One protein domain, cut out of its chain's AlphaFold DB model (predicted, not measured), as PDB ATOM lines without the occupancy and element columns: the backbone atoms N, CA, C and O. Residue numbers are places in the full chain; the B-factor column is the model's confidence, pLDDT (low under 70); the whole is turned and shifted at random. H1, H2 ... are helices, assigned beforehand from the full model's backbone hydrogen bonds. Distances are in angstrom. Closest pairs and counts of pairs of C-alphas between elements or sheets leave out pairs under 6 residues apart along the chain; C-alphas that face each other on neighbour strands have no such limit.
ATOM      1  N   THR A 134     372.518 325.361 257.826       95.06
ATOM      2  CA  THR A 134     371.225 325.199 257.158       95.06
ATOM      3  C   THR A 134     370.427 324.133 257.884       95.06
ATOM      4  O   THR A 134     371.026 323.191 258.397       95.06
ATOM      5  N   LEU A 135     369.101 324.232 257.836       96.31
ATOM      6  CA  LEU A 135     368.236 323.140 258.266       96.31
ATOM      7  C   LEU A 135     368.470 321.883 257.420       96.31
ATOM      8  O   LEU A 135     368.835 321.979 256.235       96.31
ATOM      9  N   SER A 136     368.239 320.710 258.004       95.06
ATOM     10  CA  SER A 136     368.197 319.460 257.246       95.06
ATOM     11  C   SER A 136     367.061 319.473 256.219       95.06
ATOM     12  O   SER A 136     366.073 320.201 256.333       95.06
ATOM     13  N   SER A 137     367.210 318.673 255.161       95.44
ATOM     14  CA  SER A 137     366.162 318.536 254.143       95.44
ATOM     15  C   SER A 137     364.847 318.026 254.751       95.44
ATOM     16  O   SER A 137     363.788 318.531 254.394       95.44
ATOM     17  N   ALA A 138     364.911 317.115 255.728       95.50
ATOM     18  CA  ALA A 138     363.746 316.620 256.459       95.50
ATOM     19  C   ALA A 138     362.966 317.749 257.157       95.50
ATOM     20  O   ALA A 138     361.762 317.887 256.930       95.50
ATOM     21  N   GLU A 139     363.646 318.603 257.928       97.00
ATOM     22  CA  GLU A 139     362.987 319.708 258.634       97.00
ATOM     23  C   GLU A 139     362.444 320.775 257.676       97.00
ATOM     24  O   GLU A 139     361.341 321.290 257.870       97.00
ATOM     25  N   ILE A 140     363.147 321.052 256.573       97.31
ATOM     26  CA  ILE A 140     362.626 321.933 255.517       97.31
ATOM     27  C   ILE A 140     361.328 321.367 254.920       97.31
ATOM     28  O   ILE A 140     360.365 322.112 254.717       97.31
ATOM     29  N   GLY A 141     361.280 320.055 254.670       96.69
ATOM     30  CA  GLY A 141     360.086 319.373 254.174       96.69
ATOM     31  C   GLY A 141     358.912 319.474 255.144       96.69
ATOM     32  O   GLY A 141     357.797 319.805 254.734       96.69
ATOM     33  N   ARG A 142     359.158 319.269 256.441       96.06
ATOM     34  CA  ARG A 142     358.126 319.405 257.476       96.06
ATOM     35  C   ARG A 142     357.588 320.821 257.575       96.06
ATOM     36  O   ARG A 142     356.376 321.013 257.502       96.06
ATOM     37  N   LEU A 143     358.464 321.823 257.641       96.75
ATOM     38  CA  LEU A 143     358.042 323.224 257.658       96.75
ATOM     39  C   LEU A 143     357.173 323.559 256.438       96.75
ATOM     40  O   LEU A 143     356.095 324.141 256.598       96.75
ATOM     41  N   LYS A 144     357.570 323.115 255.240       95.19
ATOM     42  CA  LYS A 144     356.781 323.315 254.018       95.19
ATOM     43  C   LYS A 144     355.404 322.643 254.089       95.19
ATOM     44  O   LYS A 144     354.404 323.262 253.724       95.19
ATOM     45  N   ASN A 145     355.327 321.426 254.626       94.00
ATOM     46  CA  ASN A 145     354.064 320.702 254.815       94.00
ATOM     47  C   ASN A 145     353.113 321.396 255.810       94.00
ATOM     48  O   ASN A 145     351.901 321.205 255.736       94.00
ATOM     49  N   THR A 146     353.630 322.262 256.687       93.88
ATOM     50  CA  THR A 146     352.823 323.118 257.581       93.88
ATOM     51  C   THR A 146     352.429 324.471 256.974       93.88
ATOM     52  O   THR A 146     352.103 325.424 257.698       93.88
ATOM     53  N   GLN A 147     352.448 324.550 255.639       90.56
ATOM     54  CA  GLN A 147     352.071 325.714 254.834       90.56
ATOM     55  C   GLN A 147     352.988 326.935 255.011       90.56
ATOM     56  O   GLN A 147     352.574 328.051 254.699       90.56
ATOM     57  N   LEU A 148     354.228 326.760 255.491       94.75
ATOM     58  CA  LEU A 148     355.215 327.838 255.390       94.75
ATOM     59  C   LEU A 148     355.627 328.025 253.933       94.75
ATOM     60  O   LEU A 148     355.935 327.064 253.221       94.75
ATOM     61  N   SER A 149     355.706 329.284 253.522       95.50
ATOM     62  CA  SER A 149     356.294 329.650 252.238       95.50
ATOM     63  C   SER A 149     357.811 329.438 252.240       95.50
ATOM     64  O   SER A 149     358.476 329.531 253.274       95.50
ATOM     65  N   GLU A 150     358.399 329.231 251.058       96.31
ATOM     66  CA  GLU A 150     359.860 329.112 250.923       96.31
ATOM     67  C   GLU A 150     360.586 330.333 251.493       96.31
ATOM     68  O   GLU A 150     361.595 330.192 252.177       96.31
ATOM     69  N   LYS A 151     360.033 331.535 251.293       96.81
ATOM     70  CA  LYS A 151     360.592 332.783 251.826       96.81
ATOM     71  C   LYS A 151     360.686 332.765 253.355       96.81
ATOM     72  O   LYS A 151     361.688 333.202 253.916       96.81
ATOM     73  N   GLU A 152     359.660 332.256 254.030       97.06
ATOM     74  CA  GLU A 152     359.622 332.140 255.491       97.06
ATOM     75  C   GLU A 152     360.598 331.088 256.023       97.06
ATOM     76  O   GLU A 152     361.206 331.298 257.077       97.06
ATOM     77  N   ILE A 153     360.766 329.978 255.300       97.00
ATOM     78  CA  ILE A 153     361.748 328.936 255.630       97.00
ATOM     79  C   ILE A 153     363.169 329.485 255.456       97.00
ATOM     80  O   ILE A 153     364.006 329.347 256.347       97.00
ATOM     81  N   VAL A 154     363.440 330.173 254.347       96.75
ATOM     82  CA  VAL A 154     364.745 330.798 254.086       96.75
ATOM     83  C   VAL A 154     365.076 331.850 255.144       96.75
ATOM     84  O   VAL A 154     366.199 331.865 255.642       96.75
ATOM     85  N   ALA A 155     364.111 332.680 255.546       96.94
ATOM     86  CA  ALA A 155     364.315 333.661 256.612       96.94
ATOM     87  C   ALA A 155     364.702 332.994 257.947       96.94
ATOM     88  O   ALA A 155     365.613 333.460 258.627       96.94
ATOM     89  N   ARG A 156     364.071 331.868 258.303       96.19
ATOM     90  CA  ARG A 156     364.427 331.087 259.503       96.19
ATOM     91  C   ARG A 156     365.849 330.542 259.434       96.19
ATOM     92  O   ARG A 156     366.604 330.683 260.393       96.19
ATOM     93  N   ILE A 157     366.233 329.988 258.285       96.12
ATOM     94  CA  ILE A 157     367.596 329.496 258.042       96.12
ATOM     95  C   ILE A 157     368.617 330.634 258.170       96.12
ATOM     96  O   ILE A 157     369.660 330.465 258.799       96.12
ATOM     97  N   GLN A 158     368.321 331.806 257.606       94.38
ATOM     98  CA  GLN A 158     369.192 332.984 257.691       94.38
ATOM     99  C   GLN A 158     369.321 333.516 259.122       94.38
ATOM    100  O   GLN A 158     370.401 333.960 259.502       94.38
ATOM    101  N   ASN A 159     368.261 333.401 259.922       95.12
ATOM    102  CA  ASN A 159     368.251 333.771 261.338       95.12
ATOM    103  C   ASN A 159     368.874 332.705 262.258       95.12
ATOM    104  O   ASN A 159     368.839 332.860 263.476       95.12
ATOM    105  N   GLY A 160     369.443 331.631 261.699       94.56
ATOM    106  CA  GLY A 160     370.146 330.606 262.470       94.56
ATOM    107  C   GLY A 160     369.231 329.606 263.174       94.56
ATOM    108  O   GLY A 160     369.636 329.039 264.186       94.56
ATOM    109  N   MET A 161     368.016 329.380 262.659       95.94
ATOM    110  CA  MET A 161     367.137 328.333 263.181       95.94
ATOM    111  C   MET A 161     367.829 326.965 263.135       95.94
ATOM    112  O   MET A 161     368.389 326.580 262.106       95.94
ATOM    113  N   THR A 162     367.766 326.234 264.246       96.56
ATOM    114  CA  THR A 162     368.291 324.866 264.355       96.56
ATOM    115  C   THR A 162     367.231 323.828 263.993       96.56
ATOM    116  O   THR A 162     366.035 324.104 264.081       96.56
ATOM    117  N   ASP A 163     367.651 322.606 263.661       96.75
ATOM    118  CA  ASP A 163     366.721 321.500 263.383       96.75
ATOM    119  C   ASP A 163     365.772 321.224 264.561       96.75
ATOM    120  O   ASP A 163     364.585 321.012 264.353       96.75
ATOM    121  N   ALA A 164     366.246 321.332 265.807       97.00
ATOM    122  CA  ALA A 164     365.394 321.167 266.987       97.00
ATOM    123  C   ALA A 164     364.322 322.268 267.110       97.00
ATOM    124  O   ALA A 164     363.207 322.017 267.564       97.00
ATOM    125  N   GLN A 165     364.650 323.500 266.709       97.06
ATOM    126  CA  GLN A 165     363.679 324.597 266.676       97.06
ATOM    127  C   GLN A 165     362.677 324.419 265.531       97.06
ATOM    128  O   GLN A 165     361.489 324.680 265.725       97.06
ATOM    129  N   ALA A 166     363.142 323.954 264.369       97.19
ATOM    130  CA  ALA A 166     362.286 323.649 263.230       97.19
ATOM    131  C   ALA A 166     361.302 322.512 263.548       97.19
ATOM    132  O   ALA A 166     360.113 322.672 263.282       97.19
ATOM    133  N   ASP A 167     361.757 321.443 264.207       97.31
ATOM    134  CA  ASP A 167     360.909 320.333 264.660       97.31
ATOM    135  C   ASP A 167     359.830 320.813 265.640       97.31
ATOM    136  O   ASP A 167     358.642 320.511 265.482       97.31
ATOM    137  N   ALA A 168     360.222 321.616 266.634       96.81
ATOM    138  CA  ALA A 168     359.285 322.170 267.604       96.81
ATOM    139  C   ALA A 168     358.226 323.064 266.934       96.81
ATOM    140  O   ALA A 168     357.036 322.963 267.260       96.81
ATOM    141  N   GLU A 169     358.630 323.910 265.980       96.19
ATOM    142  CA  GLU A 169     357.704 324.752 265.220       96.19
ATOM    143  C   GLU A 169     356.784 323.917 264.322       96.19
ATOM    144  O   GLU A 169     355.562 324.092 264.373       96.19
ATOM    145  N   ALA A 170     357.340 322.989 263.538       95.56
ATOM    146  CA  ALA A 170     356.578 322.109 262.660       95.56
ATOM    147  C   ALA A 170     355.533 321.329 263.465       95.56
ATOM    148  O   ALA A 170     354.345 321.395 263.158       95.56
ATOM    149  N   SER A 171     355.938 320.715 264.577       95.19
ATOM    150  CA  SER A 171     355.048 319.978 265.475       95.19
ATOM    151  C   SER A 171     353.930 320.851 266.061       95.19
ATOM    152  O   SER A 171     352.784 320.408 266.189       95.19
ATOM    153  N   ALA A 172     354.224 322.103 266.429       94.06
ATOM    154  CA  ALA A 172     353.212 323.035 266.928       94.06
ATOM    155  C   ALA A 172     352.186 323.399 265.842       94.06
ATOM    156  O   ALA A 172     350.981 323.449 266.111       94.06
ATOM    157  N   ARG A 173     352.645 323.603 264.604       93.69
ATOM    158  CA  ARG A 173     351.780 323.935 263.465       93.69
ATOM    159  C   ARG A 173     350.971 322.741 262.976       93.69
ATOM    160  O   ARG A 173     349.779 322.896 262.732       93.69
ATOM    161  N   GLU A 174     351.570 321.556 262.903       92.25
ATOM    162  CA  GLU A 174     350.886 320.288 262.611       92.25
ATOM    163  C   GLU A 174     349.718 320.078 263.583       92.25
ATOM    164  O   GLU A 174     348.592 319.803 263.162       92.25
ATOM    165  N   LYS A 175     349.944 320.313 264.885       90.00
ATOM    166  CA  LYS A 175     348.876 320.288 265.893       90.00
ATOM    167  C   LYS A 175     347.812 321.344 265.610       90.00
ATOM    168  O   LYS A 175     346.635 321.001 265.595       90.00
ATOM    169  N   ALA A 176     348.179 322.601 265.371       87.94
ATOM    170  CA  ALA A 176     347.200 323.657 265.095       87.94
ATOM    171  C   ALA A 176     346.315 323.335 263.872       87.94
ATOM    172  O   ALA A 176     345.099 323.512 263.928       87.94
ATOM    173  N   LEU A 177     346.909 322.785 262.809       84.75
ATOM    174  CA  LEU A 177     346.207 322.347 261.598       84.75
ATOM    175  C   LEU A 177     345.299 321.132 261.851       84.75
ATOM    176  O   LEU A 177     344.191 321.073 261.326       84.75
ATOM    177  N   ALA A 178     345.711 320.184 262.694       81.50
ATOM    178  CA  ALA A 178     344.861 319.052 263.069       81.50
ATOM    179  C   ALA A 178     343.604 319.485 263.855       81.50
ATOM    180  O   ALA A 178     342.558 318.836 263.779       81.50
ATOM    181  N   HIS A 179     343.679 320.591 264.601       70.81
ATOM    182  CA  HIS A 179     342.555 321.110 265.388       70.81
ATOM    183  C   HIS A 179     341.665 322.091 264.607       70.81
ATOM    184  O   HIS A 179     340.513 322.287 264.990       70.81
ATOM    185  N   SER A 180     342.135 322.672 263.496       62.47
ATOM    186  CA  SER A 180     341.372 323.661 262.714       62.47
ATOM    187  C   SER A 180     340.233 323.072 261.863       62.47
ATOM    188  O   SER A 180     339.495 323.827 261.232       62.47
TER     189      SER A 180
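What this domain is: This is residues 134 to 180 of the 192 residues of an uncharacterized protein of Acidobacteria bacterium (UniProt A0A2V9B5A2). One long helix, H3, packs with its first half, residues 163 to 170, on the short helix H1, which folds back through a tight link into a second short helix, H2, so that H1 and H2 form a helical hairpin with H2 near H3 but not in contact with it. H1 packs on both of the others, the centres of the three helices make a triangle with H1 at one corner, and the later half of H3 runs on past the end of H1 and makes much of the length. The printed part has 47 residues with three named helices, in the order H1, H2, H3 along the chain, and no named strand; the class is all helix. The whole is compact, with a radius of gyration of the C-alphas of 10.0 A, and elongated, with spans of 30 by 20 by 16 A.

How they stand to each other: The longest helix is H3, residues 163 to 179. It touches H1, residues 137 to 145, with its residues 163 to 170 alone. The closest C-alphas of the two are those of Leu 143 and Ala 170, 5.3 A apart, and 10 pairs of C-alphas are within 8 A. The lines of H1 and H3 stand at a shallow tilt of 25 degrees and run the same way. H1 also touches H2, residues 150 to 158, and here the closest C-alphas are those of Ile 140 and Ile 153, 7.1 A apart. H1 and H2 form a helical hairpin: they run opposite ways at a steep tilt of 44 degrees. H2 and H3 are near each other, with no pair of C-alphas within 8 A but 5 pairs within 10 A. In H1, H2 and H3 every O i to N i+4 pair is within hydrogen-bond range.

Where its parts are: H3, from Asp 163 to His 179, measures 24.3 A from first to last C-alpha. It begins with C-alpha 163 at (366.721, 321.500, 263.383) and ends with C-alpha 179 at (342.555, 321.110, 265.388). H1, from Ser 137 to Asn 145, measures 12.3 A and begins with C-alpha 137 at (366.162, 318.536, 254.143). H2, from Glu 150 to Gln 158, measures 12.2 A.

The domain as a whole: The two C-alphas farthest apart are those of Thr 134 and Ser 180, the first and last printed residues, at 30.4 A. The printed part runs from 134 to 180 without a cut, within a full chain of 192 residues. The links from H1 to H2 and from H2 to H3 are both tight, with 4 residues each. The mean pLDDT of the printed part is 93.6, and one residue, Ser 180, is under 70.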